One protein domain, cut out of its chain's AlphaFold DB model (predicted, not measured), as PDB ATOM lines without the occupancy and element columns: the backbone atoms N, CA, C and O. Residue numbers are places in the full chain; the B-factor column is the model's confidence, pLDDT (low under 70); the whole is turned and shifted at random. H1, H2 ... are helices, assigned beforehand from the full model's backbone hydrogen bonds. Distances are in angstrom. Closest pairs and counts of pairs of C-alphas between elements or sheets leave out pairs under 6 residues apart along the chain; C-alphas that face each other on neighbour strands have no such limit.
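AT A GLANCE: This is residues 35 to 90 of the 95 residues of an uncharacterized protein of archaeon (UniProt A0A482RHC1). Two long, straight helices, H1 and H2, lie side by side and run opposite ways, joined by a tight turn at one end into a long helical hairpin. The outline is a rod, 42 by 16 by 8 A along its three main axes. The printed part has 56 residues with two named helices, H1 then H2, and no named strand; the class is all helix. It is loose, with a radius of gyration of the C-alphas of 13.4 A.

IN THESE COORDINATES: H1, residues 35 to 60, begins at C-alpha 35 (-4.403, 4.518, 19.239) and measures 38.0 A from first to last C-alpha. H2, residues 64 to 88, measures 36.6 A and ends at C-alpha 88 (5.353, 4.743, 17.132).

HOW THE PARTS SIT: H1 and H2 form a hairpin and touch, their closest C-alphas being those of Tyr 58 and Lys 67, 5.6 A apart. Their lines stand at a shallow tilt of 16 degrees, opposite ways. In both helices every O i to N i+4 pair is within hydrogen-bond range.

THE WHOLE: The two C-alphas farthest apart, those of Asp 35 and Asp 63, are 42.5 A apart. The printed part has no cut, and the link from H1 to H2 is tight. Residues 35 to 39 have pLDDT under 70.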
ATOM      1  N   ASP A  35      -5.775   3.967  19.261       56.19
ATOM      2  CA  ASP A  35      -4.403   4.518  19.239       56.19
ATOM      3  C   ASP A  35      -4.243   5.813  18.411       56.19
ATOM      4  O   ASP A  35      -3.276   6.553  18.589       56.19
ATOM      5  N   ILE A  36      -5.163   6.111  17.485       55.47
ATOM      6  CA  ILE A  36      -5.048   7.283  16.591       55.47
ATOM      7  C   ILE A  36      -5.479   8.579  17.296       55.47
ATOM      8  O   ILE A  36      -4.835   9.612  17.115       55.47
ATOM      9  N   GLU A  37      -6.518   8.539  18.135       60.88
ATOM     10  CA  GLU A  37      -6.941   9.716  18.914       60.88
ATOM     11  C   GLU A  37      -5.862  10.141  19.923       60.88
ATOM     12  O   GLU A  37      -5.615  11.336  20.104       60.88
ATOM     13  N   ASP A  38      -5.135   9.180  20.498       66.88
ATOM     14  CA  ASP A  38      -3.990   9.438  21.375       66.88
ATOM     15  C   ASP A  38      -2.820  10.100  20.635       66.88
ATOM     16  O   ASP A  38      -2.096  10.921  21.198       66.88
ATOM     17  N   VAL A  39      -2.648   9.784  19.353       69.31
ATOM     18  CA  VAL A  39      -1.599  10.333  18.485       69.31
ATOM     19  C   VAL A  39      -1.891  11.783  18.115       69.31
ATOM     20  O   VAL A  39      -0.983  12.617  18.184       69.31
ATOM     21  N   ASP A  40      -3.137  12.105  17.770       74.94
ATOM     22  CA  ASP A  40      -3.554  13.483  17.496       74.94
ATOM     23  C   ASP A  40      -3.521  14.335  18.774       74.94
ATOM     24  O   ASP A  40      -3.060  15.480  18.749       74.94
ATOM     25  N   ALA A  41      -3.920  13.767  19.918       77.88
ATOM     26  CA  ALA A  41      -3.812  14.422  21.218       77.88
ATOM     27  C   ALA A  41      -2.349  14.651  21.637       77.88
ATOM     28  O   ALA A  41      -2.004  15.734  22.120       77.88
ATOM     29  N   GLU A  42      -1.466  13.670  21.426       74.44
ATOM     30  CA  GLU A  42      -0.034  13.798  21.704       74.44
ATOM     31  C   GLU A  42       0.617  14.833  20.781       74.44
ATOM     32  O   GLU A  42       1.404  15.658  21.252       74.44
ATOM     33  N   LEU A  43       0.260  14.853  19.492       75.75
ATOM     34  CA  LEU A  43       0.739  15.856  18.543       75.75
ATOM     35  C   LEU A  43       0.288  17.263  18.958       75.75
ATOM     36  O   LEU A  43       1.125  18.161  19.057       75.75
ATOM     37  N   ALA A  44      -0.995  17.441  19.287       81.88
ATOM     38  CA  ALA A  44      -1.550  18.718  19.731       81.88
ATOM     39  C   ALA A  44      -0.916  19.212  21.043       81.88
ATOM     40  O   ALA A  44      -0.577  20.392  21.170       81.88
ATOM     41  N   ALA A  45      -0.698  18.320  22.015       82.56
ATOM     42  CA  ALA A  45      -0.023  18.656  23.268       82.56
ATOM     43  C   ALA A  45       1.422  19.121  23.029       82.56
ATOM     44  O   ALA A  45       1.906  20.061  23.668       82.56
ATOM     45  N   LEU A  46       2.109  18.483  22.085       77.38
ATOM     46  CA  LEU A  46       3.499  18.772  21.765       77.38
ATOM     47  C   LEU A  46       3.636  20.078  20.965       77.38
ATOM     48  O   LEU A  46       4.524  20.879  21.262       77.38
ATOM     49  N   GLU A  47       2.713  20.355  20.040       82.62
ATOM     50  CA  GLU A  47       2.602  21.647  19.352       82.62
ATOM     51  C   GLU A  47       2.292  22.794  20.326       82.62
ATOM     52  O   GLU A  47       2.915  23.857  20.250       82.62
ATOM     53  N   ALA A  48       1.394  22.579  21.294       85.06
ATOM     54  CA  ALA A  48       1.070  23.570  22.319       85.06
ATOM     55  C   ALA A  48       2.268  23.874  23.236       85.06
ATOM     56  O   ALA A  48       2.564  25.043  23.512       85.06
ATOM     57  N   ALA A  49       2.995  22.841  23.672       80.38
ATOM     58  CA  ALA A  49       4.199  22.992  24.484       80.38
ATOM     59  C   ALA A  49       5.313  23.737  23.729       80.38
ATOM     60  O   ALA A  49       5.986  24.603  24.302       80.38
ATOM     61  N   ASP A  50       5.496  23.443  22.438       82.25
ATOM     62  CA  ASP A  50       6.488  24.122  21.607       82.25
ATOM     63  C   ASP A  50       6.099  25.585  21.360       82.25
ATOM     64  O   ASP A  50       6.922  26.475  21.567       82.25
ATOM     65  N   ALA A  51       4.826  25.869  21.061       83.25
ATOM     66  CA  ALA A  51       4.313  27.233  20.930       83.25
ATOM     67  C   ALA A  51       4.509  28.058  22.216       83.25
ATOM     68  O   ALA A  51       4.872  29.237  22.158       83.25
ATOM     69  N   GLN A  52       4.316  27.450  23.390       84.12
ATOM     70  CA  GLN A  52       4.511  28.119  24.676       84.12
ATOM     71  C   GLN A  52       5.993  28.398  24.977       84.12
ATOM     72  O   GLN A  52       6.337  29.507  25.401       84.12
ATOM     73  N   ALA A  53       6.878  27.428  24.725       78.50
ATOM     74  CA  ALA A  53       8.323  27.608  24.868       78.50
ATOM     75  C   ALA A  53       8.836  28.704  23.918       78.50
ATOM     76  O   ALA A  53       9.542  29.628  24.331       78.50
ATOM     77  N   MET A  54       8.387  28.658  22.667       82.81
ATOM     78  CA  MET A  54       8.733  29.612  21.621       82.81
ATOM     79  C   MET A  54       8.251  31.021  21.915       82.81
ATOM     80  O   MET A  54       8.994  31.972  21.713       82.81
ATOM     81  N   LYS A  55       7.045  31.186  22.463       84.88
ATOM     82  CA  LYS A  55       6.523  32.499  22.856       84.88
ATOM     83  C   LYS A  55       7.429  33.205  23.864       84.88
ATOM     84  O   LYS A  55       7.520  34.427  23.830       84.88
ATOM     85  N   THR A  56       8.086  32.459  24.749       80.81
ATOM     86  CA  THR A  56       9.014  33.030  25.734       80.81
ATOM     87  C   THR A  56      10.317  33.456  25.063       80.81
ATOM     88  O   THR A  56      10.723  34.605  25.213       80.81
ATOM     89  N   ILE A  57      10.909  32.574  24.253       78.56
ATOM     90  CA  ILE A  57      12.197  32.812  23.583       78.56
ATOM     91  C   ILE A  57      12.074  33.907  22.512       78.56
ATOM     92  O   ILE A  57      12.884  34.827  22.456       78.56
ATOM     93  N   TYR A  58      11.015  33.869  21.705       84.94
ATOM     94  CA  TYR A  58      10.741  34.857  20.662       84.94
ATOM     95  C   TYR A  58      10.485  36.254  21.241       84.94
ATOM     96  O   TYR A  58      10.845  37.255  20.632       84.94
ATOM     97  N   ARG A  59       9.872  36.343  22.430       87.06
ATOM     98  CA  ARG A  59       9.680  37.622  23.136       87.06
ATOM     99  C   ARG A  59      10.964  38.164  23.755       87.06
ATOM    100  O   ARG A  59      11.040  39.369  23.959       87.06
ATOM    101  N   SER A  60      11.926  37.301  24.078       86.12
ATOM    102  CA  SER A  60      13.246  37.709  24.574       86.12
ATOM    103  C   SER A  60      14.259  38.004  23.466       86.12
ATOM    104  O   SER A  60      15.329  38.517  23.774       86.12
ATOM    105  N   ALA A  61      13.946  37.678  22.209       89.38
ATOM    106  CA  ALA A  61      14.802  37.975  21.066       89.38
ATOM    107  C   ALA A  61      14.825  39.487  20.791       89.38
ATOM    108  O   ALA A  61      13.774  40.125  20.663       89.38
ATOM    109  N   ASN A  62      16.026  40.049  20.698       88.44
ATOM    110  CA  ASN A  62      16.263  41.483  20.553       88.44
ATOM    111  C   ASN A  62      16.271  41.948  19.094       88.44
ATOM    112  O   ASN A  62      16.050  43.132  18.839       88.44
ATOM    113  N   ASP A  63      16.495  41.042  18.140       91.94
ATOM    114  CA  ASP A  63      16.517  41.372  16.716       91.94
ATOM    115  C   ASP A  63      15.803  40.336  15.825       91.94
ATOM    116  O   ASP A  63      15.372  39.264  16.259       91.94
ATOM    117  N   GLU A  64      15.621  40.694  14.551       88.62
ATOM    118  CA  GLU A  64      14.925  39.856  13.566       88.62
ATOM    119  C   GLU A  64      15.708  38.590  13.177       88.62
ATOM    120  O   GLU A  64      15.104  37.602  12.753       88.62
ATOM    121  N   THR A  65      17.029  38.575  13.361       89.94
ATOM    122  CA  THR A  65      17.872  37.395  13.123       89.94
ATOM    123  C   THR A  65      17.628  36.352  14.205       89.94
ATOM    124  O   THR A  65      17.320  35.205  13.886       89.94
ATOM    125  N   GLU A  66      17.663  36.760  15.474       86.38
ATOM    126  CA  GLU A  66      17.379  35.900  16.627       86.38
ATOM    127  C   GLU A  66      15.952  35.336  16.563       86.38
ATOM    128  O   GLU A  66      15.722  34.147  16.795       86.38
ATOM    129  N   LYS A  67      14.978  36.161  16.158       86.88
ATOM    130  CA  LYS A  67      13.601  35.713  15.900       86.88
ATOM    131  C   LYS A  67      13.534  34.663  14.794       86.88
ATOM    132  O   LYS A  67      12.845  33.653  14.952       86.88
ATOM    133  N   ALA A  68      14.240  34.869  13.683       86.69
ATOM    134  CA  ALA A  68      14.267  33.916  12.578       86.69
ATOM    135  C   ALA A  68      14.944  32.591  12.970       86.69
ATOM    136  O   ALA A  68      14.482  31.521  12.571       86.69
ATOM    137  N   GLU A  69      16.011  32.636  13.767       86.44
ATOM    138  CA  GLU A  69      16.652  31.443  14.330       86.44
ATOM    139  C   GLU A  69      15.717  30.688  15.269       86.44
ATOM    140  O   GLU A  69      15.581  29.469  15.152       86.44
ATOM    141  N   CYS A  70      14.991  31.411  16.119       85.44
ATOM    142  CA  CYS A  70      13.961  30.849  16.977       85.44
ATOM    143  C   CYS A  70      12.945  30.042  16.142       85.44
ATOM    144  O   CYS A  70      12.717  28.859  16.408       85.44
ATOM    145  N   VAL A  71      12.382  30.634  15.079       85.81
ATOM    146  CA  VAL A  71      11.405  29.957  14.200       85.81
ATOM    147  C   VAL A  71      12.010  28.725  13.510       85.81
ATOM    148  O   VAL A  71      11.347  27.694  13.374       85.81
ATOM    149  N   LYS A  72      13.285  28.773  13.108       86.62
ATOM    150  CA  LYS A  72      13.982  27.599  12.550       86.62
ATOM    151  C   LYS A  72      14.099  26.474  13.582       86.62
ATOM    152  O   LYS A  72      13.831  25.319  13.249       86.62
ATOM    153  N   HIS A  73      14.461  26.795  14.824       83.19
ATOM    154  CA  HIS A  73      14.544  25.816  15.909       83.19
ATOM    155  C   HIS A  73      13.186  25.168  16.207       83.19
ATOM    156  O   HIS A  73      13.129  23.948  16.370       83.19
ATOM    157  N   GLN A  74      12.100  25.944  16.176       83.88
ATOM    158  CA  GLN A  74      10.729  25.435  16.273       83.88
ATOM    159  C   GLN A  74      10.439  24.376  15.199       83.88
ATOM    160  O   GLN A  74      10.072  23.242  15.499       83.88
ATOM    161  N   ALA A  75      10.697  24.704  13.929       81.69
ATOM    162  CA  ALA A  75      10.444  23.794  12.813       81.69
ATOM    163  C   ALA A  75      11.222  22.469  12.937       81.69
ATOM    164  O   ALA A  75      10.717  21.401  12.581       81.69
ATOM    165  N   VAL A  76      12.449  22.515  13.468       84.00
ATOM    166  CA  VAL A  76      13.259  21.316  13.734       84.00
ATOM    167  C   VAL A  76      12.646  20.463  14.849       84.00
ATOM    168  O   VAL A  76      12.583  19.239  14.697       84.00
ATOM    169  N   ARG A  77      12.167  21.082  15.937       82.00
ATOM    170  CA  ARG A  77      11.525  20.383  17.064       82.00
ATOM    171  C   ARG A  77      10.220  19.712  16.644       82.00
ATOM    172  O   ARG A  77      10.080  18.512  16.882       82.00
ATOM    173  N   CYS A  78       9.341  20.417  15.931       81.88
ATOM    174  CA  CYS A  78       8.107  19.836  15.390       81.88
ATOM    175  C   CYS A  78       8.397  18.636  14.479       81.88
ATOM    176  O   CYS A  78       7.825  17.562  14.661       81.88
ATOM    177  N   ARG A  79       9.358  18.755  13.551       82.44
ATOM    178  CA  ARG A  79       9.747  17.630  12.680       82.44
ATOM    179  C   ARG A  79      10.319  16.442  13.457       82.44
ATOM    180  O   ARG A  79      10.128  15.299  13.052       82.44
ATOM    181  N   ALA A  80      11.057  16.677  14.543       77.62
ATOM    182  CA  ALA A  80      11.582  15.601  15.382       77.62
ATOM    183  C   ALA A  80      10.463  14.854  16.121       77.62
ATOM    184  O   ALA A  80      10.484  13.622  16.163       77.62
ATOM    185  N   ALA A  81       9.475  15.583  16.637       78.12
ATOM    186  CA  ALA A  81       8.301  15.014  17.282       78.12
ATOM    187  C   ALA A  81       7.437  14.205  16.309       78.12
ATOM    188  O   ALA A  81       7.143  13.044  16.581       78.12
ATOM    189  N   GLN A  82       7.151  14.759  15.128       79.44
ATOM    190  CA  GLN A  82       6.435  14.057  14.060       79.44
ATOM    191  C   GLN A  82       7.140  12.753  13.669       79.44
ATOM    192  O   GLN A  82       6.504  11.711  13.563       79.44
ATOM    193  N   ARG A  83       8.474  12.753  13.525       83.38
ATOM    194  CA  ARG A  83       9.226  11.512  13.260       83.38
ATOM    195  C   ARG A  83       9.113  10.493  14.394       83.38
ATOM    196  O   ARG A  83       9.063   9.299  14.117       83.38
ATOM    197  N   LYS A  84       9.112  10.935  15.657       81.25
ATOM    198  CA  LYS A  84       8.933  10.046  16.816       81.25
ATOM    199  C   LYS A  84       7.541   9.408  16.798       81.25
ATOM    200  O   LYS A  84       7.435   8.207  17.026       81.25
ATOM    201  N   LEU A  85       6.519  10.191  16.467       78.00
ATOM    202  CA  LEU A  85       5.134   9.748  16.340       78.00
ATOM    203  C   LEU A  85       4.955   8.740  15.195       78.00
ATOM    204  O   LEU A  85       4.447   7.648  15.409       78.00
ATOM    205  N   MET A  86       5.490   9.043  14.008       78.88
ATOM    206  CA  MET A  86       5.465   8.140  12.847       78.88
ATOM    207  C   MET A  86       6.141   6.794  13.143       78.88
ATOM    208  O   MET A  86       5.635   5.748  12.750       78.88
ATOM    209  N   ARG A  87       7.256   6.807  13.894       80.81
ATOM    210  CA  ARG A  87       7.915   5.576  14.363       80.81
ATOM    211  C   ARG A  87       7.034   4.766  15.312       80.81
ATOM    212  O   ARG A  87       7.047   3.545  15.212       80.81
ATOM    213  N   ARG A  88       6.298   5.418  16.222       74.44
ATOM    214  CA  ARG A  88       5.353   4.743  17.132       74.44
ATOM    215  C   ARG A  88       4.203   4.095  16.369       74.44
ATOM    216  O   ARG A  88       3.863   2.962  16.658       74.44
ATOM    217  N   LEU A  89       3.673   4.791  15.370       73.81
ATOM    218  CA  LEU A  89       2.593   4.303  14.515       73.81
ATOM    219  C   LEU A  89       3.015   3.183  13.548       73.81
ATOM    220  O   LEU A  89       2.207   2.743  12.737       73.81
ATOM    221  N   GLY A  90       4.288   2.773  13.542       70.88
ATOM    222  CA  GLY A  90       4.803   1.818  12.558       70.88
ATOM    223  C   GLY A  90       4.775   2.344  11.117       70.88
ATOM    224  O   GLY A  90       5.067   1.599  10.182       70.88
TER     225      GLY A  90